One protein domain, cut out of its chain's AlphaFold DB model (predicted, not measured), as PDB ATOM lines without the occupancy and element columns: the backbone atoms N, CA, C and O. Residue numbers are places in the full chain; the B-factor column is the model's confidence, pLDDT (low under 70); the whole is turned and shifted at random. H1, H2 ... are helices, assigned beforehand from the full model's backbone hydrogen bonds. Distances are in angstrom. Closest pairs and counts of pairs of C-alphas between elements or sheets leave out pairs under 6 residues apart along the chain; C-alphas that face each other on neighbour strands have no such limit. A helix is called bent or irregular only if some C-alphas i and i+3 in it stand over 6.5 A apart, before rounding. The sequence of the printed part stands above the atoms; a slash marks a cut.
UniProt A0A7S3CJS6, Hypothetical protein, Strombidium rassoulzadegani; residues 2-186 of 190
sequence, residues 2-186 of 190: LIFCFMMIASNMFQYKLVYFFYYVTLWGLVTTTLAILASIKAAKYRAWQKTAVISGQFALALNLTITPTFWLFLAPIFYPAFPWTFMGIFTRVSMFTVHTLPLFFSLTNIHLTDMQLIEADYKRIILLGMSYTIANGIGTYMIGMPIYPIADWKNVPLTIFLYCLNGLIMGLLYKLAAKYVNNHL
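This is residues 2 to 186 of the 190 residues of the protein "Hypothetical protein" of Strombidium rassoulzadegani (UniProt A0A7S3CJS6). The longest helix, H4, runs through the middle, with H3 and H5b alongside it in an up-and-down bundle, each running against the one before; H1 packs on H3, and a hairpin of H6 and H7 crosses H4. The printed part has 185 residues with seven named helices, H1 to H7 in order, and no named strand: all helix. It is compact, with a radius of gyration of the C-alphas of 16.7 A, spanning 45 by 39 by 27 A.

H4, residues 47 to 82, has a kink of 53 degrees near residue 76 and is only just irregular, C-alphas 48 and 51 being 6.9 A apart. H3, residues 25 to 43, forms a hairpin with it at a shallow tilt of 28 degrees; the closest C-alphas, of Ala 39 and Ala 53, are 4.6 A apart. H5, residues 87 to 113, was assigned as one helix by its hydrogen bonds but is bent, C-alphas 100 and 103 being 6.6 A apart, into arms H5a, residues 87 to 100, and H5b, residues 103 to 113. H4 touches H5b with residues 57 to 68 alone, closest at C-alphas Asn 64 and Leu 104, 4.9 A. H7, residues 157 to 185, touches H4 at a steep tilt of 55 degrees with residues 167 to 175 alone, closest at C-alphas Tyr 175 and Ala 62, 5.0 A. H6, residues 120 to 144, only just irregular with C-alphas 121 and 124 7.0 A apart, forms a hairpin with H7, closest at C-alphas Gly 130 and Gly 168, 3.9 A. H1, residues 2 to 15, touches residues 30 to 38 of H3 alone, closest at C-alphas Cys 5 and Thr 34, 5.9 A. H2, residues 20 to 23, touches H6, closest at C-alphas Tyr 23 and Gly 140, 5.1 A. Every O i to N i+4 pair is within hydrogen-bond range in H1, H3, H5a, H5b and H7, against 24 of 32 in H4 and 15 of 21 in H6; H2 is too short for one.

H1 begins at C-alpha 2 (102.361, 118.558, 85.345), and H7 ends at C-alpha 185 (125.805, 118.926, 96.232). From first to last C-alpha H4 measures 48.4 A, H7 41.9 A and H6 36.9 A.

The C-alphas farthest apart, of Lys 45 and Lys 155, are 50.4 A apart. The printed part has no cut; the link from H6 to H7, residues 145 to 156, is long. No printed residue is under 70 in pLDDT.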
ATOM      1  N   LEU A   2     102.897 118.764  86.702       95.56
ATOM      2  CA  LEU A   2     102.361 118.558  85.345       95.56
ATOM      3  C   LEU A   2     100.999 119.231  85.080       95.56
ATOM      4  O   LEU A   2     100.843 119.892  84.061       95.56
ATOM      5  N   ILE A   3     100.044 119.118  86.012       97.62
ATOM      6  CA  ILE A   3      98.722 119.767  85.893       97.62
ATOM      7  C   ILE A   3      98.874 121.281  85.691       97.62
ATOM      8  O   ILE A   3      98.311 121.835  84.754       97.62
ATOM      9  N   PHE A   4      99.707 121.939  86.503       96.69
ATOM     10  CA  PHE A   4      99.972 123.374  86.371       96.69
ATOM     11  C   PHE A   4     100.623 123.735  85.033       96.69
ATOM     12  O   PHE A   4     100.274 124.755  84.447       96.69
ATOM     13  N   CYS A   5     101.528 122.896  84.519       96.38
ATOM     14  CA  CYS A   5     102.111 123.101  83.195       96.38
ATOM     15  C   CYS A   5     101.038 123.075  82.099       96.38
ATOM     16  O   CYS A   5     100.982 123.988  81.278       96.38
ATOM     17  N   PHE A   6     100.134 122.090  82.126       97.81
ATOM     18  CA  PHE A   6      99.031 122.022  81.165       97.81
ATOM     19  C   PHE A   6      98.048 123.182  81.303       97.81
ATOM     20  O   PHE A   6      97.625 123.725  80.289       97.81
ATOM     21  N   MET A   7      97.730 123.615  82.525       97.38
ATOM     22  CA  MET A   7      96.892 124.799  82.744       97.38
ATOM     23  C   MET A   7      97.540 126.067  82.169       97.38
ATOM     24  O   MET A   7      96.858 126.860  81.525       97.38
ATOM     25  N   MET A   8      98.854 126.247  82.348       97.00
ATOM     26  CA  MET A   8      99.585 127.370  81.754       97.00
ATOM     27  C   MET A   8      99.599 127.292  80.225       97.00
ATOM     28  O   MET A   8      99.355 128.307  79.576       97.00
ATOM     29  N   ILE A   9      99.837 126.113  79.636       97.38
ATOM     30  CA  ILE A   9      99.784 125.931  78.175       97.38
ATOM     31  C   ILE A   9      98.384 126.258  77.654       97.38
ATOM     32  O   ILE A   9      98.259 127.061  76.735       97.38
ATOM     33  N   ALA A  10      97.338 125.701  78.268       96.88
ATOM     34  CA  ALA A  10      95.957 125.949  77.874       96.88
ATOM     35  C   ALA A  10      95.619 127.444  77.952       96.88
ATOM     36  O   ALA A  10      95.144 128.012  76.974       96.88
ATOM     37  N   SER A  11      95.950 128.109  79.066       95.62
ATOM     38  CA  SER A  11      95.758 129.558  79.225       95.62
ATOM     39  C   SER A  11      96.462 130.360  78.122       95.62
ATOM     40  O   SER A  11      95.861 131.252  77.527       95.62
ATOM     41  N   ASN A  12      97.704 130.003  77.773       95.81
ATOM     42  CA  ASN A  12      98.432 130.656  76.683       95.81
ATOM     43  C   ASN A  12      97.823 130.359  75.302       95.81
ATOM     44  O   ASN A  12      97.824 131.240  74.454       95.81
ATOM     45  N   MET A  13      97.264 129.170  75.066       96.06
ATOM     46  CA  MET A  13      96.550 128.863  73.817       96.06
ATOM     47  C   MET A  13      95.231 129.636  73.677       96.06
ATOM     48  O   MET A  13      94.809 129.910  72.559       96.06
ATOM     49  N   PHE A  14      94.583 130.000  74.788       95.00
ATOM     50  CA  PHE A  14      93.410 130.879  74.759       95.00
ATOM     51  C   PHE A  14      93.780 132.344  74.500       95.00
ATOM     52  O   PHE A  14      93.009 133.065  73.872       95.00
ATOM     53  N   GLN A  15      94.944 132.789  74.978       91.38
ATOM     54  CA  GLN A  15      95.406 134.172  74.817       91.38
ATOM     55  C   GLN A  15      96.128 134.415  73.485       91.38
ATOM     56  O   GLN A  15      96.088 135.522  72.949       91.38
ATOM     57  N   TYR A  16      96.800 133.397  72.951       94.25
ATOM     58  CA  TYR A  16      97.731 133.534  71.839       94.25
ATOM     59  C   TYR A  16      97.490 132.493  70.753       94.25
ATOM     60  O   TYR A  16      97.067 131.364  70.995       94.25
ATOM     61  N   LYS A  17      97.853 132.856  69.521       96.38
ATOM     62  CA  LYS A  17      97.891 131.910  68.402       96.38
ATOM     63  C   LYS A  17      98.968 130.859  68.658       96.38
ATOM     64  O   LYS A  17     100.031 131.179  69.183       96.38
ATOM     65  N   LEU A  18      98.751 129.630  68.186       96.06
ATOM     66  CA  LEU A  18      99.704 128.525  68.356       96.06
ATOM     67  C   LEU A  18     101.128 128.881  67.897       96.06
ATOM     68  O   LEU A  18     102.098 128.526  68.555       96.06
ATOM     69  N   VAL A  19     101.259 129.648  66.812       97.19
ATOM     70  CA  VAL A  19     102.563 130.078  66.286       97.19
ATOM     71  C   VAL A  19     103.371 130.927  67.283       97.19
ATOM     72  O   VAL A  19     104.594 130.962  67.217       97.19
ATOM     73  N   TYR A  20     102.730 131.550  68.277       96.88
ATOM     74  CA  TYR A  20     103.432 132.341  69.291       96.88
ATOM     75  C   TYR A  20     104.266 131.448  70.216       96.88
ATOM     76  O   TYR A  20     105.300 131.893  70.710       96.88
ATOM     77  N   PHE A  21     103.907 130.167  70.371       97.62
ATOM     78  CA  PHE A  21     104.747 129.194  71.077       97.62
ATOM     79  C   PHE A  21     106.102 128.995  70.401       97.62
ATOM     80  O   PHE A  21     107.065 128.649  71.075       97.62
ATOM     81  N   PHE A  22     106.198 129.249  69.093       97.94
ATOM     82  CA  PHE A  22     107.474 129.278  68.394       97.94
ATOM     83  C   PHE A  22     108.195 130.618  68.594       97.94
ATOM     84  O   PHE A  22     109.401 130.624  68.806       97.94
ATOM     85  N   TYR A  23     107.479 131.744  68.594       97.69
ATOM     86  CA  TYR A  23     108.090 133.077  68.644       97.69
ATOM     87  C   TYR A  23     108.631 133.494  70.012       97.69
ATOM     88  O   TYR A  23     109.636 134.196  70.060       97.69
ATOM     89  N   TYR A  24     108.011 133.095  71.123       97.56
ATOM     90  CA  TYR A  24     108.416 133.538  72.464       97.56
ATOM     91  C   TYR A  24     109.264 132.481  73.177       97.56
ATOM     92  O   TYR A  24     108.783 131.383  73.457       97.56
ATOM     93  N   VAL A  25     110.499 132.831  73.571       97.81
ATOM     94  CA  VAL A  25     111.398 131.889  74.271       97.81
ATOM     95  C   VAL A  25     110.832 131.444  75.623       97.81
ATOM     96  O   VAL A  25     111.036 130.309  76.045       97.81
ATOM     97  N   THR A  26     110.032 132.290  76.275       98.00
ATOM     98  CA  THR A  26     109.302 131.930  77.497       98.00
ATOM     99  C   THR A  26     108.410 130.700  77.290       98.00
ATOM    100  O   THR A  26     108.354 129.814  78.144       98.00
ATOM    101  N   LEU A  27     107.753 130.595  76.129       98.19
ATOM    102  CA  LEU A  27     106.912 129.445  75.805       98.19
ATOM    103  C   LEU A  27     107.749 128.204  75.475       98.19
ATOM    104  O   LEU A  27     107.309 127.093  75.767       98.19
ATOM    105  N   TRP A  28     108.985 128.365  74.985       98.50
ATOM    106  CA  TRP A  28     109.935 127.251  74.868       98.50
ATOM    107  C   TRP A  28     110.299 126.707  76.249       98.50
ATOM    108  O   TRP A  28     110.294 125.491  76.442       98.50
ATOM    109  N   GLY A  29     110.554 127.588  77.224       98.44
ATOM    110  CA  GLY A  29     110.789 127.209  78.621       98.44
ATOM    111  C   GLY A  29     109.628 126.394  79.196       98.44
ATOM    112  O   GLY A  29     109.829 125.288  79.689       98.44
ATOM    113  N   LEU A  30     108.391 126.871  79.029       98.50
ATOM    114  CA  LEU A  30     107.191 126.156  79.480       98.50
ATOM    115  C   LEU A  30     107.015 124.781  78.803       98.50
ATOM    116  O   LEU A  30     106.759 123.779  79.479       98.50
ATOM    117  N   VAL A  31     107.142 124.714  77.474       98.44
ATOM    118  CA  VAL A  31     106.968 123.466  76.712       98.44
ATOM    119  C   VAL A  31     108.051 122.454  77.079       98.44
ATOM    120  O   VAL A  31     107.735 121.300  77.363       98.44
ATOM    121  N   THR A  32     109.316 122.873  77.139       98.50
ATOM    122  CA  THR A  32     110.424 121.981  77.510       98.50
ATOM    123  C   THR A  32     110.314 121.493  78.952       98.50
ATOM    124  O   THR A  32     110.524 120.306  79.183       98.50
ATOM    125  N   THR A  33     109.881 122.328  79.905       98.75
ATOM    126  CA  THR A  33     109.570 121.882  81.276       98.75
ATOM    127  C   THR A  33     108.457 120.838  81.296       98.75
ATOM    128  O   THR A  33     108.569 119.827  81.988       98.75
ATOM    129  N   THR A  34     107.396 121.040  80.512       98.62
ATOM    130  CA  THR A  34     106.288 120.077  80.414       98.62
ATOM    131  C   THR A  34     106.776 118.733  79.871       98.62
ATOM    132  O   THR A  34     106.479 117.684  80.447       98.62
ATOM    133  N   LEU A  35     107.573 118.762  78.796       98.56
ATOM    134  CA  LEU A  35     108.184 117.571  78.205       98.56
ATOM    135  C   LEU A  35     109.132 116.869  79.184       98.56
ATOM    136  O   LEU A  35     109.077 115.646  79.284       98.56
ATOM    137  N   ALA A  36     109.939 117.621  79.937       98.50
ATOM    138  CA  ALA A  36     110.843 117.078  80.947       98.50
ATOM    139  C   ALA A  36     110.093 116.314  82.040       98.50
ATOM    140  O   ALA A  36     110.436 115.174  82.338       98.50
ATOM    141  N   ILE A  37     109.015 116.892  82.577       98.69
ATOM    142  CA  ILE A  37     108.197 116.239  83.605       98.69
ATOM    143  C   ILE A  37     107.528 114.974  83.048       98.69
ATOM    144  O   ILE A  37     107.547 113.929  83.697       98.69
ATOM    145  N   LEU A  38     106.960 115.035  81.838       98.44
ATOM    146  CA  LEU A  38     106.360 113.864  81.185       98.44
ATOM    147  C   LEU A  38     107.388 112.751  80.958       98.44
ATOM    148  O   LEU A  38     107.112 111.585  81.250       98.44
ATOM    149  N   ALA A  39     108.570 113.107  80.456       98.56
ATOM    150  CA  ALA A  39     109.644 112.165  80.201       98.56
ATOM    151  C   ALA A  39     110.167 111.541  81.499       98.56
ATOM    152  O   ALA A  39     110.357 110.329  81.535       98.56
ATOM    153  N   SER A  40     110.309 112.320  82.575       98.44
ATOM    154  CA  SER A  40     110.660 111.822  83.910       98.44
ATOM    155  C   SER A  40     109.624 110.831  84.454       98.44
ATOM    156  O   SER A  40     109.992 109.743  84.894       98.44
ATOM    157  N   ILE A  41     108.323 111.137  84.351       98.25
ATOM    158  CA  ILE A  41     107.249 110.215  84.769       98.25
ATOM    159  C   ILE A  41     107.308 108.911  83.965       98.25
ATOM    160  O   ILE A  41     107.177 107.821  84.521       98.25
ATOM    161  N   LYS A  42     107.520 108.991  82.646       98.44
ATOM    162  CA  LYS A  42     107.664 107.797  81.801       98.44
ATOM    163  C   LYS A  42     108.932 107.010  82.137       98.44
ATOM    164  O   LYS A  42     108.874 105.783  82.156       98.44
ATOM    165  N   ALA A  43     110.040 107.687  82.434       98.06
ATOM    166  CA  ALA A  43     111.314 107.066  82.790       98.06
ATOM    167  C   ALA A  43     111.236 106.229  84.076       98.06
ATOM    168  O   ALA A  43     111.961 105.244  84.178       98.06
ATOM    169  N   ALA A  44     110.309 106.546  84.989       97.38
ATOM    170  CA  ALA A  44     110.052 105.742  86.187       97.38
ATOM    171  C   ALA A  44     109.590 104.306  85.870       97.38
ATOM    172  O   ALA A  44     109.829 103.392  86.651       97.38
ATOM    173  N   LYS A  45     108.941 104.093  84.716       98.19
ATOM    174  CA  LYS A  45     108.471 102.769  84.274       98.19
ATOM    175  C   LYS A  45     109.254 102.213  83.085       98.19
ATOM    176  O   LYS A  45     109.371 101.001  82.934       98.19
ATOM    177  N   TYR A  46     109.770 103.079  82.218       97.88
ATOM    178  CA  TYR A  46     110.349 102.697  80.934       97.88
ATOM    179  C   TYR A  46     111.762 103.261  80.782       97.88
ATOM    180  O   TYR A  46     111.941 104.438  80.472       97.88
ATOM    181  N   ARG A  47     112.780 102.400  80.904       97.06
ATOM    182  CA  ARG A  47     114.203 102.788  80.831       97.06
ATOM    183  C   ARG A  47     114.569 103.575  79.566       97.06
ATOM    184  O   ARG A  47     115.389 104.485  79.630       97.06
ATOM    185  N   ALA A  48     113.922 103.285  78.434       97.81
ATOM    186  CA  ALA A  48     114.131 103.999  77.171       97.81
ATOM    187  C   ALA A  48     113.879 105.520  77.269       97.81
ATOM    188  O   ALA A  48     114.444 106.287  76.495       97.81
ATOM    189  N   TRP A  49     113.074 105.969  78.240       98.31
ATOM    190  CA  TRP A  49     112.766 107.383  78.453       98.31
ATOM    191  C   TRP A  49     113.794 108.125  79.312       98.31
ATOM    192  O   TRP A  49     113.746 109.351  79.349       98.31
ATOM    193  N   GLN A  50     114.749 107.438  79.955       97.56
ATOM    194  CA  GLN A  50     115.753 108.085  80.814       97.56
ATOM    195  C   GLN A  50     116.573 109.132  80.052       97.56
ATOM    196  O   GLN A  50     116.705 110.265  80.502       97.56
ATOM    197  N   LYS A  51     117.061 108.790  78.851       97.62
ATOM    198  CA  LYS A  51     117.823 109.730  78.016       97.62
ATOM    199  C   LYS A  51     116.987 110.954  77.638       97.62
ATOM    200  O   LYS A  51     117.476 112.076  77.710       97.62
ATOM    201  N   THR A  52     115.727 110.744  77.262       98.19
ATOM    202  CA  THR A  52     114.802 111.834  76.933       98.19
ATOM    203  C   THR A  52     114.547 112.725  78.144       98.19
ATOM    204  O   THR A  52     114.583 113.943  77.998       98.19
ATOM    205  N   ALA A  53     114.344 112.141  79.329       98.25
ATOM    206  CA  ALA A  53     114.142 112.873  80.578       98.25
ATOM    207  C   ALA A  53     115.346 113.760  80.910       98.25
ATOM    208  O   ALA A  53     115.166 114.947  81.161       98.25
ATOM    209  N   VAL A  54     116.566 113.221  80.807       98.12
ATOM    210  CA  VAL A  54     117.798 113.994  81.020       98.12
ATOM    211  C   VAL A  54     117.917 115.128  80.001       98.12
ATOM    212  O   VAL A  54     118.039 116.284  80.390       98.12
ATOM    213  N   ILE A  55     117.821 114.845  78.696       98.38
ATOM    214  CA  ILE A  55     118.006 115.873  77.656       98.38
ATOM    215  C   ILE A  55     116.977 117.002  77.798       98.38
ATOM    216  O   ILE A  55     117.344 118.178  77.806       98.38
ATOM    217  N   SER A  56     115.696 116.655  77.930       98.50
ATOM    218  CA  SER A  56     114.626 117.647  78.089       98.50
ATOM    219  C   SER A  56     114.725 118.401  79.417       98.50
ATOM    220  O   SER A  56     114.492 119.607  79.430       98.50
ATOM    221  N   GLY A  57     115.145 117.746  80.505       98.56
ATOM    222  CA  GLY A  57     115.420 118.383  81.794       98.56
ATOM    223  C   GLY A  57     116.554 119.408  81.725       98.56
ATOM    224  O   GLY A  57     116.403 120.518  82.234       98.56
ATOM    225  N   GLN A  58     117.647 119.089  81.024       98.69
ATOM    226  CA  GLN A  58     118.758 120.020  80.786       98.69
ATOM    227  C   GLN A  58     118.300 121.254  79.998       98.69
ATOM    228  O   GLN A  58     118.633 122.379  80.371       98.69
ATOM    229  N   PHE A  59     117.506 121.060  78.938       98.69
ATOM    230  CA  PHE A  59     116.963 122.164  78.139       98.69
ATOM    231  C   PHE A  59     116.008 123.036  78.953       98.69
ATOM    232  O   PHE A  59     116.156 124.257  78.955       98.69
ATOM    233  N   ALA A  60     115.077 122.418  79.681       98.69
ATOM    234  CA  ALA A  60     114.131 123.115  80.543       98.69
ATOM    235  C   ALA A  60     114.850 123.957  81.604       98.69
ATOM    236  O   ALA A  60     114.557 125.143  81.758       98.69
ATOM    237  N   LEU A  61     115.830 123.379  82.306       98.75
ATOM    238  CA  LEU A  61     116.595 124.105  83.313       98.75
ATOM    239  C   LEU A  61     117.360 125.279  82.694       98.75
ATOM    240  O   LEU A  61     117.267 126.391  83.202       98.75
ATOM    241  N   ALA A  62     118.095 125.049  81.603       98.69
ATOM    242  CA  ALA A  62     118.910 126.080  80.969       98.69
ATOM    243  C   ALA A  62     118.077 127.270  80.468       98.69
ATOM    244  O   ALA A  62     118.412 128.426  80.742       98.69
ATOM    245  N   LEU A  63     116.969 126.979  79.776       98.69
ATOM    246  CA  LEU A  63     116.031 127.993  79.311       98.69
ATOM    247  C   LEU A  63     115.511 128.803  80.497       98.69
ATOM    248  O   LEU A  63     115.633 130.026  80.501       98.69
ATOM    249  N   ASN A  64     115.005 128.142  81.537       98.75
ATOM    250  CA  ASN A  64     114.363 128.832  82.652       98.75
ATOM    251  C   ASN A  64     115.350 129.576  83.567       98.75
ATOM    252  O   ASN A  64     115.016 130.650  84.059       98.75
ATOM    253  N   LEU A  65     116.587 129.090  83.726       98.62
ATOM    254  CA  LEU A  65     117.658 129.827  84.415       98.62
ATOM    255  C   LEU A  65     118.003 131.149  83.724       98.62
ATOM    256  O   LEU A  65     118.523 132.047  84.374       98.62
ATOM    257  N   THR A  66     117.716 131.271  82.428       98.50
ATOM    258  CA  THR A  66     117.945 132.501  81.658       98.50
ATOM    259  C   THR A  66     116.674 133.348  81.584       98.50
ATOM    260  O   THR A  66     116.698 134.536  81.889       98.50
ATOM    261  N   ILE A  67     115.536 132.734  81.246       98.38
ATOM    262  CA  ILE A  67     114.236 133.402  81.094       98.38
ATOM    263  C   ILE A  67     113.818 134.101  82.388       98.38
ATOM    264  O   ILE A  67     113.413 135.262  82.338       98.38
ATOM    265  N   THR A  68     113.904 133.421  83.538       98.56
ATOM    266  CA  THR A  68     113.399 133.966  84.804       98.56
ATOM    267  C   THR A  68     114.164 135.230  85.218       98.56
ATOM    268  O   THR A  68     113.508 136.258  85.404       98.56
ATOM    269  N   PRO A  69     115.513 135.244  85.304       98.38
ATOM    270  CA  PRO A  69     116.238 136.469  85.635       98.38
ATOM    271  C   PRO A  69     116.075 137.556  84.574       98.38
ATOM    272  O   PRO A  69     115.860 138.710  84.933       98.38
ATOM    273  N   THR A  70     116.115 137.215  83.280       97.25
ATOM    274  CA  THR A  70     115.948 138.214  82.215       97.25
ATOM    275  C   THR A  70     114.590 138.903  82.301       97.25
ATOM    276  O   THR A  70     114.501 140.126  82.168       97.25
ATOM    277  N   PHE A  71     113.527 138.140  82.564       98.00
ATOM    278  CA  PHE A  71     112.206 138.713  82.753       98.00
ATOM    279  C   PHE A  71     112.177 139.645  83.963       98.00
ATOM    280  O   PHE A  71     111.800 140.802  83.820       98.00
ATOM    281  N   TRP A  72     112.613 139.181  85.134       98.44
ATOM    282  CA  TRP A  72     112.499 139.959  86.367       98.44
ATOM    283  C   TRP A  72     113.390 141.202  86.410       98.44
ATOM    284  O   TRP A  72     112.964 142.226  86.937       98.44
ATOM    285  N   LEU A  73     114.596 141.130  85.844       97.75
ATOM    286  CA  LEU A  73     115.557 142.232  85.875       97.75
ATOM    287  C   LEU A  73     115.319 143.265  84.770       97.75
ATOM    288  O   LEU A  73     115.562 144.448  84.996       97.75
ATOM    289  N   PHE A  74     114.847 142.843  83.591       96.56
ATOM    290  CA  PHE A  74     114.759 143.732  82.428       96.56
ATOM    291  C   PHE A  74     113.333 143.918  81.912       96.56
ATOM    292  O   PHE A  74     112.919 145.046  81.670       96.56
ATOM    293  N   LEU A  75     112.556 142.845  81.739       96.88
ATOM    294  CA  LEU A  75     111.260 142.933  81.051       96.88
ATOM    295  C   LEU A  75     110.100 143.335  81.968       96.88
ATOM    296  O   LEU A  75     109.257 144.134  81.567       96.88
ATOM    297  N   ALA A  76     110.036 142.815  83.192       97.81
ATOM    298  CA  ALA A  76     108.975 143.125  84.145       97.81
ATOM    299  C   ALA A  76     108.931 144.624  84.500       97.81
ATOM    300  O   ALA A  76     107.835 145.186  84.452       97.81
ATOM    301  N   PRO A  77     110.069 145.315  84.746       98.00
ATOM    302  CA  PRO A  77     110.075 146.768  84.935       98.00
ATOM    303  C   PRO A  77     109.555 147.554  83.724       98.00
ATOM    304  O   PRO A  77     109.016 148.639  83.904       98.00
ATOM    305  N   ILE A  78     109.687 147.014  82.507       97.00
ATOM    306  CA  ILE A  78     109.185 147.650  81.279       97.00
ATOM    307  C   ILE A  78     107.678 147.404  81.115       97.00
ATOM    308  O   ILE A  78     106.922 148.330  80.835       97.00
ATOM    309  N   PHE A  79     107.221 146.161  81.290       96.19
ATOM    310  CA  PHE A  79     105.837 145.785  80.999       96.19
ATOM    311  C   PHE A  79     104.856 146.110  82.130       96.19
ATOM    312  O   PHE A  79     103.737 146.543  81.865       96.19
ATOM    313  N   TYR A  80     105.231 145.917  83.398       97.44
ATOM    314  CA  TYR A  80     104.286 146.048  84.516       97.44
ATOM    315  C   TYR A  80     103.723 147.459  84.722       97.44
ATOM    316  O   TYR A  80     102.539 147.543  85.074       97.44
ATOM    317  N   PRO A  81     104.481 148.549  84.492       97.94
ATOM    318  CA  PRO A  81     103.924 149.900  84.527       97.94
ATOM    319  C   PRO A  81     102.899 150.172  83.417       97.94
ATOM    320  O   PRO A  81     102.013 150.998  83.607       97.94
ATOM    321  N   ALA A  82     102.984 149.469  82.280       96.69
ATOM    322  CA  ALA A  82     102.082 149.664  81.142       96.69
ATOM    323  C   ALA A  82     100.704 149.007  81.332       96.69
ATOM    324  O   ALA A  82      99.755 149.324  80.614       96.69
ATOM    325  N   PHE A  83     100.564 148.088  82.289       96.56
ATOM    326  CA  PHE A  83      99.284 147.445  82.563       96.56
ATOM    327  C   PHE A  83      98.451 148.294  83.539       96.56
ATOM    328  O   PHE A  83      98.957 148.726  84.571       96.56
ATOM    329  N   PRO A  84      97.151 148.507  83.310       97.31
ATOM    330  CA  PRO A  84      96.310 149.197  84.286       97.31
ATOM    331  C   PRO A  84      96.033 148.308  85.515       97.31
ATOM    332  O   PRO A  84      96.181 147.085  85.459       97.31
ATOM    333  N   TRP A  85      95.592 148.895  86.632       97.44
ATOM    334  CA  TRP A  85      95.120 148.160  87.822       97.44
ATOM    335  C   TRP A  85      93.650 147.715  87.687       97.44
ATOM    336  O   TRP A  85      92.845 147.865  88.599       97.44
ATOM    337  N   THR A  86      93.286 147.182  86.521       97.94
ATOM    338  CA  THR A  86      91.980 146.550  86.272       97.94
ATOM    339  C   THR A  86      92.086 145.037  86.440       97.94
ATOM    340  O   THR A  86      93.189 144.490  86.464       97.94
ATOM    341  N   PHE A  87      90.950 144.332  86.484       96.62
ATOM    342  CA  PHE A  87      90.931 142.864  86.522       96.62
ATOM    343  C   PHE A  87      91.820 142.239  85.433       96.62
ATOM    344  O   PHE A  87      92.660 141.394  85.733       96.62
ATOM    345  N   MET A  88      91.709 142.714  84.188       96.06
ATOM    346  CA  MET A  88      92.510 142.203  83.070       96.06
ATOM    347  C   MET A  88      94.006 142.509  83.228       96.06
ATOM    348  O   MET A  88      94.856 141.670  82.926       96.06
ATOM    349  N   GLY A  89      94.352 143.692  83.741       96.56
ATOM    350  CA  GLY A  89      95.747 144.048  83.997       96.56
ATOM    351  C   GLY A  89      96.364 143.253  85.151       96.56
ATOM    352  O   GLY A  89      97.538 142.890  85.089       96.56
ATOM    353  N   ILE A  90      95.590 142.935  86.190       97.06
ATOM    354  CA  ILE A  90      96.019 142.046  87.279       97.06
ATOM    355  C   ILE A  90      96.188 140.619  86.751       97.06
ATOM    356  O   ILE A  90      97.234 140.009  86.966       97.06
ATOM    357  N   PHE A  91      95.208 140.112  85.999       95.81
ATOM    358  CA  PHE A  91      95.275 138.793  85.373       95.81
ATOM    359  C   PHE A  91      96.521 138.645  84.489       95.81
ATOM    360  O   PHE A  91      97.258 137.671  84.623       95.81
ATOM    361  N   THR A  92      96.821 139.646  83.657       95.75
ATOM    362  CA  THR A  92      98.009 139.651  82.789       95.75
ATOM    363  C   THR A  92      99.305 139.592  83.600       95.75
ATOM    364  O   THR A  92     100.191 138.802  83.280       95.75
ATOM    365  N   ARG A  93      99.413 140.357  84.697       97.31
ATOM    366  CA  ARG A  93     100.580 140.301  85.598       97.31
ATOM    367  C   ARG A  93     100.754 138.932  86.239       97.31
ATOM    368  O   ARG A  93     101.866 138.419  86.270       97.31
ATOM    369  N   VAL A  94      99.670 138.322  86.717       96.81
ATOM    370  CA  VAL A  94      99.706 136.968  87.292       96.81
ATOM    371  C   VAL A  94     100.097 135.945  86.224       96.81
ATOM    372  O   VAL A  94     100.938 135.080  86.468       96.81
ATOM    373  N   SER A  95      99.558 136.069  85.012       96.19
ATOM    374  CA  SER A  95      99.931 135.220  83.877       96.19
ATOM    375  C   SER A  95     101.418 135.361  83.531       96.19
ATOM    376  O   SER A  95     102.103 134.359  83.341       96.19
ATOM    377  N   MET A  96     101.956 136.584  83.513       97.00
ATOM    378  CA  MET A  96     103.386 136.817  83.298       97.00
ATOM    379  C   MET A  96     104.242 136.281  84.450       97.00
ATOM    380  O   MET A  96     105.231 135.599  84.200       97.00
ATOM    381  N   PHE A  97     103.853 136.510  85.705       97.88
ATOM    382  CA  PHE A  97     104.539 135.948  86.869       97.88
ATOM    383  C   PHE A  97     104.645 134.423  86.768       97.88
ATOM    384  O   PHE A  97     105.725 133.851  86.918       97.88
ATOM    385  N   THR A  98     103.516 133.763  86.504       97.62
ATOM    386  CA  THR A  98     103.431 132.300  86.496       97.62
ATOM    387  C   THR A  98     104.268 131.695  85.379       97.62
ATOM    388  O   THR A  98     105.078 130.812  85.657       97.62
ATOM    389  N   VAL A  99     104.150 132.208  84.152       97.69
ATOM    390  CA  VAL A  99     104.860 131.654  82.991       97.69
ATOM    391  C   VAL A  99     106.379 131.875  83.047       97.69
ATOM    392  O   VAL A  99     107.119 131.090  82.465       97.69
ATOM    393  N   HIS A 100     106.866 132.892  83.769       98.38
ATOM    394  CA  HIS A 100     108.306 133.153  83.894       98.38
ATOM    395  C   HIS A 100     108.934 132.550  85.154       98.38
ATOM    396  O   HIS A 100     110.135 132.301  85.149       98.38
ATOM    397  N   THR A 101     108.174 132.299  86.225       98.38
ATOM    398  CA  THR A 101     108.729 131.819  87.508       98.38
ATOM    399  C   THR A 101     108.490 130.327  87.738       98.38
ATOM    400  O   THR A 101     109.404 129.605  88.142       98.38
ATOM    401  N   LEU A 102     107.274 129.831  87.480       98.25
ATOM    402  CA  LEU A 102     106.924 128.446  87.812       98.25
ATOM    403  C   LEU A 102     107.712 127.406  87.006       98.25
ATOM    404  O   LEU A 102     108.108 126.407  87.607       98.25
ATOM    405  N   PRO A 103     108.007 127.597  85.702       98.62
ATOM    406  CA  PRO A 103     108.821 126.638  84.960       98.62
ATOM    407  C   PRO A 103     110.220 126.420  85.550       98.62
ATOM    408  O   PRO A 103     110.685 125.277  85.584       98.62
ATOM    409  N   LEU A 104     110.870 127.464  86.085       98.69
ATOM    410  CA  LEU A 104     112.152 127.316  86.781       98.69
ATOM    411  C   LEU A 104     111.994 126.462  88.038       98.69
ATOM    412  O   LEU A 104     112.716 125.479  88.205       98.69
ATOM    413  N   PHE A 105     111.014 126.798  88.883       98.50
ATOM    414  CA  PHE A 105     110.737 126.040  90.103       98.50
ATOM    415  C   PHE A 105     110.451 124.566  89.788       98.50
ATOM    416  O   PHE A 105     111.075 123.680  90.357       98.50
ATOM    417  N   PHE A 106     109.589 124.291  88.807       98.69
ATOM    418  CA  PHE A 106     109.272 122.926  88.395       98.69
ATOM    419  C   PHE A 106     110.468 122.182  87.805       98.69
ATOM    420  O   PHE A 106     110.598 120.986  88.044       98.69
ATOM    421  N   SER A 107     111.352 122.858  87.068       98.62
ATOM    422  CA  SER A 107     112.567 122.233  86.533       98.62
ATOM    423  C   SER A 107     113.509 121.815  87.667       98.62
ATOM    424  O   SER A 107     113.965 120.674  87.689       98.62
ATOM    425  N   LEU A 108     113.730 122.696  88.651       98.19
ATOM    426  CA  LEU A 108     114.542 122.409  89.838       98.19
ATOM    427  C   LEU A 108     113.937 121.283  90.687       98.19
ATOM    428  O   LEU A 108     114.636 120.337  91.042       98.19
ATOM    429  N   THR A 109     112.631 121.341  90.962       97.94
ATOM    430  CA  THR A 109     111.923 120.287  91.699       97.94
ATOM    431  C   THR A 109     111.970 118.955  90.956       97.94
ATOM    432  O   THR A 109     112.202 117.928  91.582       97.94
ATOM    433  N   ASN A 110     111.788 118.941  89.633       98.25
ATOM    434  CA  ASN A 110     111.858 117.709  88.849       98.25
ATOM    435  C   ASN A 110     113.255 117.081  88.914       98.25
ATOM    436  O   ASN A 110     113.358 115.878  89.122       98.25
ATOM    437  N   ILE A 111     114.320 117.881  88.791       97.69
ATOM    438  CA  ILE A 111     115.702 117.398  88.929       97.69
ATOM    439  C   ILE A 111     115.930 116.802  90.319       97.69
ATOM    440  O   ILE A 111     116.433 115.687  90.420       97.69
ATOM    441  N   HIS A 112     115.505 117.512  91.367       96.25
ATOM    442  CA  HIS A 112     115.671 117.067  92.748       96.25
ATOM    443  C   HIS A 112     114.900 115.776  93.054       96.25
ATOM    444  O   HIS A 112     115.458 114.859  93.633       96.25
ATOM    445  N   LEU A 113     113.634 115.672  92.637       96.38
ATOM    446  CA  LEU A 113     112.793 114.502  92.924       96.38
ATOM    447  C   LEU A 113     113.150 113.259  92.099       96.38
ATOM    448  O   LEU A 113     112.667 112.173  92.408       96.38
ATOM    449  N   THR A 114     113.910 113.415  91.014       96.19
ATOM    450  CA  THR A 114     114.266 112.305  90.114       96.19
ATOM    451  C   THR A 114     115.737 111.926  90.189       96.19
ATOM    452  O   THR A 114     116.179 111.117  89.375       96.19
ATOM    453  N   ASP A 115     116.487 112.516  91.127       94.88
ATOM    454  CA  ASP A 115     117.931 112.324  91.278       94.88
ATOM    455  C   ASP A 115     118.675 112.489  89.937       94.88
ATOM    456  O   ASP A 115     119.611 111.759  89.599       94.88
ATOM    457  N   MET A 116     118.214 113.443  89.117       96.12
ATOM    458  CA  MET A 116     118.697 113.613  87.751       96.12
ATOM    459  C   MET A 116     120.105 114.207  87.750       96.12
ATOM    460  O   MET A 116     120.313 115.350  88.154       96.12
ATOM    461  N   GLN A 117     121.063 113.453  87.214       96.12
ATOM    462  CA  GLN A 117     122.408 113.953  86.943       96.12
ATOM    463  C   GLN A 117     122.428 114.768  85.650       96.12
ATOM    464  O   GLN A 117     121.946 114.322  84.605       96.12
ATOM    465  N   LEU A 118     123.008 115.963  85.722       97.19
ATOM    466  CA  LEU A 118     123.137 116.861  84.578       97.19
ATOM    467  C   LEU A 118     124.506 116.668  83.921       97.19
ATOM    468  O   LEU A 118     125.523 116.529  84.592       97.19
ATOM    469  N   ILE A 119     124.572 116.690  82.596       98.00
ATOM    470  CA  ILE A 119     125.817 116.501  81.852       98.00
ATOM    471  C   ILE A 119     126.455 117.874  81.643       98.00
ATOM    472  O   ILE A 119     126.058 118.628  80.754       98.00
ATOM    473  N   GLU A 120     127.467 118.216  82.443       98.06
ATOM    474  CA  GLU A 120     128.139 119.526  82.364       98.06
ATOM    475  C   GLU A 120     128.661 119.823  80.946       98.06
ATOM    476  O   GLU A 120     128.541 120.944  80.453       98.06
ATOM    477  N   ALA A 121     129.177 118.804  80.250       98.25
ATOM    478  CA  ALA A 121     129.713 118.924  78.894       98.25
ATOM    479  C   ALA A 121     128.676 119.379  77.844       98.25
ATOM    480  O   ALA A 121     129.062 119.921  76.805       98.25
ATOM    481  N   ASP A 122     127.374 119.227  78.117       98.38
ATOM    482  CA  ASP A 122     126.305 119.654  77.209       98.38
ATOM    483  C   ASP A 122     126.129 121.183  77.157       98.38
ATOM    484  O   ASP A 122     125.377 121.674  76.314       98.38
ATOM    485  N   TYR A 123     126.867 121.970  77.954       98.56
ATOM    486  CA  TYR A 123     126.767 123.437  77.936       98.56
ATOM    487  C   TYR A 123     126.958 124.049  76.541       98.56
ATOM    488  O   TYR A 123     126.309 125.034  76.204       98.56
ATOM    489  N   LYS A 124     127.787 123.441  75.682       98.44
ATOM    490  CA  LYS A 124     127.962 123.885  74.289       98.44
ATOM    491  C   LYS A 124     126.687 123.709  73.462       98.44
ATOM    492  O   LYS A 124     126.361 124.568  72.650       98.44
ATOM    493  N   ARG A 125     125.942 122.623  73.687       98.44
ATOM    494  CA  ARG A 125     124.642 122.387  73.037       98.44
ATOM    495  C   ARG A 125     123.596 123.375  73.537       98.44
ATOM    496  O   ARG A 125     122.782 123.839  72.749       98.44
ATOM    497  N   ILE A 126     123.663 123.744  74.814       98.62
ATOM    498  CA  ILE A 126     122.822 124.794  75.394       98.62
ATOM    499  C   ILE A 126     123.114 126.165  74.769       98.62
ATOM    500  O   ILE A 126     122.175 126.894  74.464       98.62
ATOM    501  N   ILE A 127     124.382 126.500  74.499       98.69
ATOM    502  CA  ILE A 127     124.727 127.734  73.768       98.69
ATOM    503  C   ILE A 127     124.045 127.746  72.396       98.69
ATOM    504  O   ILE A 127     123.403 128.731  72.038       98.69
ATOM    505  N   LEU A 128     124.129 126.635  71.656       98.38
ATOM    506  CA  LEU A 128     123.478 126.507  70.349       98.38
ATOM    507  C   LEU A 128     121.948 126.600  70.447       98.38
ATOM    508  O   LEU A 128     121.327 127.223  69.590       98.38
ATOM    509  N   LEU A 129     121.341 126.032  71.494       98.19
ATOM    510  CA  LEU A 129     119.909 126.179  71.771       98.19
ATOM    511  C   LEU A 129     119.530 127.648  72.007       98.19
ATOM    512  O   LEU A 129     118.549 128.123  71.446       98.19
ATOM    513  N   GLY A 130     120.310 128.384  72.799       97.62
ATOM    514  CA  GLY A 130     120.064 129.806  73.031       97.62
ATOM    515  C   GLY A 130     120.251 130.656  71.769       97.62
ATOM    516  O   GLY A 130     119.463 131.563  71.520       97.62
ATOM    517  N   MET A 131     121.247 130.333  70.937       98.19
ATOM    518  CA  MET A 131     121.496 131.017  69.662       98.19
ATOM    519  C   MET A 131     120.430 130.715  68.605       98.19
ATOM    520  O   MET A 131     120.090 131.598  67.818       98.19
ATOM    521  N   SER A 132     119.867 129.503  68.581       97.88
ATOM    522  CA  SER A 132     118.833 129.137  67.602       97.88
ATOM    523  C   SER A 132     117.554 129.963  67.763       97.88
ATOM    524  O   SER A 132     116.847 130.203  66.782       97.88
ATOM    525  N   TYR A 133     117.305 130.493  68.966       97.62
ATOM    526  CA  TYR A 133     116.189 131.396  69.223       97.62
ATOM    527  C   TYR A 133     116.244 132.687  68.386       97.62
ATOM    528  O   TYR A 133     115.196 133.245  68.067       97.62
ATOM    529  N   THR A 134     117.431 133.120  67.938       97.44
ATOM    530  CA  THR A 134     117.588 134.260  67.012       97.44
ATOM    531  C   THR A 134     116.687 134.106  65.782       97.44
ATOM    532  O   THR A 134     116.026 135.054  65.369       97.44
ATOM    533  N   ILE A 135     116.604 132.894  65.220       97.75
ATOM    534  CA  ILE A 135     115.802 132.610  64.020       97.75
ATOM    535  C   ILE A 135     114.313 132.765  64.333       97.75
ATOM    536  O   ILE A 135     113.590 133.453  63.614       97.75
ATOM    537  N   ALA A 136     113.857 132.154  65.426       97.88
ATOM    538  CA  ALA A 136     112.460 132.212  65.838       97.88
ATOM    539  C   ALA A 136     112.014 133.644  66.157       97.88
ATOM    540  O   ALA A 136     110.922 134.061  65.767       97.88
ATOM    541  N   ASN A 137     112.892 134.414  66.803       97.81
ATOM    542  CA  ASN A 137     112.647 135.813  67.097       97.81
ATOM    543  C   ASN A 137     112.578 136.684  65.831       97.81
ATOM    544  O   ASN A 137     111.688 137.526  65.718       97.81
ATOM    545  N   GLY A 138     113.480 136.464  64.871       97.75
ATOM    546  CA  GLY A 138     113.484 137.183  63.595       97.75
ATOM    547  C   GLY A 138     112.230 136.921  62.774       97.75
ATOM    548  O   GLY A 138     111.562 137.866  62.353       97.75
ATOM    549  N   ILE A 139     111.849 135.647  62.630       98.12
ATOM    550  CA  ILE A 139     110.604 135.262  61.950       98.12
ATOM    551  C   ILE A 139     109.407 135.903  62.652       98.12
ATOM    552  O   ILE A 139     108.574 136.526  61.999       98.12
ATOM    553  N   GLY A 140     109.313 135.789  63.976       97.56
ATOM    554  CA  GLY A 140     108.173 136.342  64.694       97.56
ATOM    555  C   GLY A 140     108.111 137.873  64.637       97.56
ATOM    556  O   GLY A 140     107.025 138.414  64.454       97.56
ATOM    557  N   THR A 141     109.248 138.577  64.679       97.25
ATOM    558  CA  THR A 141     109.290 140.041  64.499       97.25
ATOM    559  C   THR A 141     108.798 140.448  63.111       97.25
ATOM    560  O   THR A 141     107.967 141.347  62.997       97.25
ATOM    561  N   TYR A 142     109.245 139.753  62.060       97.62
ATOM    562  CA  TYR A 142     108.775 139.987  60.693       97.62
ATOM    563  C   TYR A 142     107.263 139.748  60.556       97.62
ATOM    564  O   TYR A 142     106.553 140.569  59.985       97.62
ATOM    565  N   MET A 143     106.758 138.652  61.129       97.81
ATOM    566  CA  MET A 143     105.351 138.257  61.011       97.81
ATOM    567  C   MET A 143     104.393 139.124  61.839       97.81
ATOM    568  O   MET A 143     103.243 139.298  61.443       97.81
ATOM    569  N   ILE A 144     104.830 139.635  62.993       96.81
ATOM    570  CA  ILE A 144     104.016 140.507  63.857       96.81
ATOM    571  C   ILE A 144     104.123 141.975  63.399       96.81
ATOM    572  O   ILE A 144     103.211 142.761  63.641       96.81
ATOM    573  N   GLY A 145     105.208 142.349  62.713       97.06
ATOM    574  CA  GLY A 145     105.465 143.720  62.262       97.06
ATOM    575  C   GLY A 145     106.033 144.638  63.352       97.06
ATOM    576  O   GLY A 145     106.164 145.841  63.138       97.06
ATOM    577  N   MET A 146     106.380 144.089  64.519       95.94
ATOM    578  CA  MET A 146     107.020 144.806  65.624       95.94
ATOM    579  C   MET A 146     107.956 143.880  66.416       95.94
ATOM    580  O   MET A 146     107.750 142.661  66.407       95.94
ATOM    581  N   PRO A 147     108.970 144.428  67.116       96.38
ATOM    582  CA  PRO A 147     109.885 143.633  67.929       96.38
ATOM    583  C   PRO A 147     109.155 142.822  69.004       96.38
ATOM    584  O   PRO A 147     108.319 143.350  69.737       96.38
ATOM    585  N   ILE A 148     109.517 141.543  69.136       96.19
ATOM    586  CA  ILE A 148     108.988 140.663  70.194       96.19
ATOM    587  C   ILE A 148     109.454 141.118  71.581       96.19
ATOM    588  O   ILE A 148     108.695 141.039  72.549       96.19
ATOM    589  N   TYR A 149     110.703 141.580  71.678       94.19
ATOM    590  CA  TYR A 149     111.284 142.107  72.907       94.19
ATOM    591  C   TYR A 149     111.780 143.535  72.679       94.19
ATOM    592  O   TYR A 149     112.420 143.797  71.663       94.19
ATOM    593  N   PRO A 150     111.564 144.452  73.638       93.00
ATOM    594  CA  PRO A 150     111.887 145.870  73.465       93.00
ATOM    595  C   PRO A 150     113.397 146.157  73.398       93.00
ATOM    596  O   PRO A 150     113.797 147.242  72.997       93.00
ATOM    597  N   ILE A 151     114.234 145.193  73.792       90.38
ATOM    598  CA  ILE A 151     115.698 145.317  73.831       90.38
ATOM    599  C   ILE A 151     116.393 144.863  72.539       90.38
ATOM    600  O   ILE A 151     117.586 145.100  72.382       90.38
ATOM    601  N   ALA A 152     115.676 144.190  71.635       92.06
ATOM    602  CA  ALA A 152     116.229 143.616  70.414       92.06
ATOM    603  C   ALA A 152     115.345 144.008  69.224       92.06
ATOM    604  O   ALA A 152     114.258 143.461  69.042       92.06
ATOM    605  N   ASP A 153     115.815 144.974  68.434       93.19
ATOM    606  CA  ASP A 153     115.120 145.471  67.248       93.19
ATOM    607  C   ASP A 153     115.897 145.092  65.978       93.19
ATOM    608  O   ASP A 153     117.045 145.495  65.767       93.19
ATOM    609  N   TRP A 154     115.229 144.351  65.093       95.56
ATOM    610  CA  TRP A 154     115.751 143.912  63.800       95.56
ATOM    611  C   TRP A 154     116.037 145.055  62.814       95.56
ATOM    612  O   TRP A 154     116.620 144.806  61.761       95.56
ATOM    613  N   LYS A 155     115.734 146.314  63.161       96.19
ATOM    614  CA  LYS A 155     116.288 147.494  62.473       96.19
ATOM    615  C   LYS A 155     117.811 147.593  62.595       96.19
ATOM    616  O   LYS A 155     118.465 148.050  61.664       96.19
ATOM    617  N   ASN A 156     118.385 147.154  63.718       96.44
ATOM    618  CA  ASN A 156     119.830 147.022  63.904       96.44
ATOM    619  C   ASN A 156     120.193 145.533  63.978       96.44
ATOM    620  O   ASN A 156     120.354 144.955  65.055       96.44
ATOM    621  N   VAL A 157     120.287 144.903  62.803       96.56
ATOM    622  CA  VAL A 157     120.563 143.466  62.666       96.56
ATOM    623  C   VAL A 157     121.862 143.048  63.377       96.56
ATOM    624  O   VAL A 157     121.807 142.073  64.132       96.56
ATOM    625  N   PRO A 158     123.004 143.758  63.233       97.50
ATOM    626  CA  PRO A 158     124.238 143.377  63.925       97.50
ATOM    627  C   PRO A 158     124.097 143.351  65.449       97.50
ATOM    628  O   PRO A 158     124.500 142.374  66.081       97.50
ATOM    629  N   LEU A 159     123.484 144.384  66.042       96.06
ATOM    630  CA  LEU A 159     123.247 144.434  67.486       96.06
ATOM    631  C   LEU A 159     122.311 143.307  67.933       96.06
ATOM    632  O   LEU A 159     122.587 142.640  68.925       96.06
ATOM    633  N   THR A 160     121.236 143.058  67.187       96.50
ATOM    634  CA  THR A 160     120.265 142.006  67.513       96.50
ATOM    635  C   THR A 160     120.903 140.616  67.501       96.50
ATOM    636  O   THR A 160     120.748 139.861  68.462       96.50
ATOM    637  N   ILE A 161     121.686 140.293  66.468       97.19
ATOM    638  CA  ILE A 161     122.436 139.030  66.398       97.19
ATOM    639  C   ILE A 161     123.430 138.935  67.560       97.19
ATOM    640  O   ILE A 161     123.501 137.900  68.222       97.19
ATOM    641  N   PHE A 162     124.163 140.014  67.851       97.31
ATOM    642  CA  PHE A 162     125.097 140.054  68.976       97.31
ATOM    643  C   PHE A 162     124.403 139.765  70.315       97.31
ATOM    644  O   PHE A 162     124.877 138.918  71.072       97.31
ATOM    645  N   LEU A 163     123.263 140.406  70.591       96.31
ATOM    646  CA  LEU A 163     122.505 140.218  71.830       96.31
ATOM    647  C   LEU A 163     122.006 138.776  71.989       96.31
ATOM    648  O   LEU A 163     122.115 138.215  73.080       96.31
ATOM    649  N   TYR A 164     121.513 138.140  70.923       96.31
ATOM    650  CA  TYR A 164     121.082 136.740  71.002       96.31
ATOM    651  C   TYR A 164     122.246 135.749  71.109       96.31
ATOM    652  O   TYR A 164     122.140 134.765  71.845       96.31
ATOM    653  N   CYS A 165     123.382 136.025  70.466       97.81
ATOM    654  CA  CYS A 165     124.614 135.266  70.678       97.81
ATOM    655  C   CYS A 165     125.090 135.362  72.131       97.81
ATOM    656  O   CYS A 165     125.388 134.340  72.752       97.81
ATOM    657  N   LEU A 166     125.103 136.574  72.696       97.50
ATOM    658  CA  LEU A 166     125.439 136.813  74.096       97.50
ATOM    659  C   LEU A 166     124.471 136.080  75.035       97.50
ATOM    660  O   LEU A 166     124.913 135.418  75.971       97.50
ATOM    661  N   ASN A 167     123.168 136.121  74.753       96.75
ATOM    662  CA  ASN A 167     122.163 135.381  75.512       96.75
ATOM    663  C   ASN A 167     122.415 133.863  75.479       96.75
ATOM    664  O   ASN A 167     122.344 133.207  76.517       96.75
ATOM    665  N   GLY A 168     122.768 133.298  74.318       98.25
ATOM    666  CA  GLY A 168     123.148 131.886  74.209       98.25
ATOM    667  C   GLY A 168     124.385 131.535  75.043       98.25
ATOM    668  O   GLY A 168     124.391 130.520  75.741       98.25
ATOM    669  N   LEU A 169     125.407 132.397  75.042       98.56
ATOM    670  CA  LEU A 169     126.600 132.228  75.880       98.56
ATOM    671  C   LEU A 169     126.263 132.257  77.378       98.56
ATOM    672  O   LEU A 169     126.711 131.378  78.118       98.56
ATOM    673  N   ILE A 170     125.445 133.222  77.813       98.38
ATOM    674  CA  ILE A 170     124.976 133.336  79.202       98.38
ATOM    675  C   ILE A 170     124.193 132.082  79.601       98.38
ATOM    676  O   ILE A 170     124.485 131.487  80.636       98.38
ATOM    677  N   MET A 171     123.263 131.629  78.759       98.62
ATOM    678  CA  MET A 171     122.467 130.424  79.002       98.62
ATOM    679  C   MET A 171     123.344 129.180  79.181       98.62
ATOM    680  O   MET A 171     123.153 128.408  80.121       98.62
ATOM    681  N   GLY A 172     124.350 129.003  78.320       98.69
ATOM    682  CA  GLY A 172     125.320 127.918  78.440       98.69
ATOM    683  C   GLY A 172     126.149 127.989  79.721       98.69
ATOM    684  O   GLY A 172     126.341 126.969  80.382       98.69
ATOM    685  N   LEU A 173     126.620 129.182  80.095       98.69
ATOM    686  CA  LEU A 173     127.381 129.390  81.328       98.69
ATOM    687  C   LEU A 173     126.536 129.079  82.570       98.69
ATOM    688  O   LEU A 173     126.978 128.311  83.424       98.69
ATOM    689  N   LEU A 174     125.319 129.625  82.651       98.56
ATOM    690  CA  LEU A 174     124.391 129.377  83.756       98.56
ATOM    691  C   LEU A 174     124.077 127.887  83.891       98.56
ATOM    692  O   LEU A 174     124.149 127.341  84.992       98.56
ATOM    693  N   TYR A 175     123.814 127.209  82.772       98.69
ATOM    694  CA  TYR A 175     123.620 125.764  82.762       98.69
ATOM    695  C   TYR A 175     124.851 125.013  83.279       98.69
ATOM    696  O   TYR A 175     124.714 124.142  84.131       98.69
ATOM    697  N   LYS A 176     126.056 125.353  82.800       98.62
ATOM    698  CA  LYS A 176     127.299 124.698  83.230       98.62
ATOM    699  C   LYS A 176     127.487 124.803  84.746       98.62
ATOM    700  O   LYS A 176     127.801 123.812  85.402       98.62
ATOM    701  N   LEU A 177     127.269 125.998  85.300       98.50
ATOM    702  CA  LEU A 177     127.358 126.251  86.738       98.50
ATOM    703  C   LEU A 177     126.302 125.459  87.515       98.50
ATOM    704  O   LEU A 177     126.635 124.825  88.515       98.50
ATOM    705  N   ALA A 178     125.057 125.441  87.035       98.12
ATOM    706  CA  ALA A 178     123.977 124.684  87.658       98.12
ATOM    707  C   ALA A 178     124.229 123.168  87.617       98.12
ATOM    708  O   ALA A 178     124.055 122.501  88.632       98.12
ATOM    709  N   ALA A 179     124.702 122.632  86.489       98.25
ATOM    710  CA  ALA A 179     125.053 121.221  86.338       98.25
ATOM    711  C   ALA A 179     126.158 120.810  87.316       98.25
ATOM    712  O   ALA A 179     126.011 119.828  88.043       98.25
ATOM    713  N   LYS A 180     127.228 121.609  87.401       97.81
ATOM    714  CA  LYS A 180     128.304 121.395  88.371       97.81
ATOM    715  C   LYS A 180     127.792 121.445  89.812       97.81
ATOM    716  O   LYS A 180     128.183 120.616  90.627       97.81
ATOM    717  N   TYR A 181     126.925 122.405  90.138       97.38
ATOM    718  CA  TYR A 181     126.348 122.523  91.476       97.38
ATOM    719  C   TYR A 181     125.507 121.295  91.841       97.38
ATOM    720  O   TYR A 181     125.769 120.676  92.872       97.38
ATOM    721  N   VAL A 182     124.560 120.924  90.972       96.19
ATOM    722  CA  VAL A 182     123.664 119.769  91.134       96.19
ATOM    723  C   VAL A 182     124.459 118.489  91.364       96.19
ATOM    724  O   VAL A 182     124.225 117.801  92.351       96.19
ATOM    725  N   ASN A 183     125.451 118.215  90.517       95.81
ATOM    726  CA  ASN A 183     126.230 116.980  90.592       95.81
ATOM    727  C   ASN A 183     127.134 116.887  91.830       95.81
ATOM    728  O   ASN A 183     127.482 115.783  92.240       95.81
ATOM    729  N   ASN A 184     127.531 118.021  92.414       95.88
ATOM    730  CA  ASN A 184     128.436 118.044  93.564       95.88
ATOM    731  C   ASN A 184     127.712 118.099  94.916       95.88
ATOM    732  O   ASN A 184     128.308 117.719  95.920       95.88
ATOM    733  N   HIS A 185     126.476 118.605  94.963       94.12
ATOM    734  CA  HIS A 185     125.805 118.926  96.232       94.12
ATOM    735  C   HIS A 185     124.473 118.213  96.443       94.12
ATOM    736  O   HIS A 185     124.034 118.127  97.589       94.12
ATOM    737  N   LEU A 186     123.806 117.723  95.393       89.69
ATOM    738  CA  LEU A 186     122.575 116.967  95.599       89.69
ATOM    739  C   LEU A 186     122.912 115.515  95.967       89.69
ATOM    740  O   LEU A 186     123.716 114.884  95.276       89.69
TER     741      LEU A 186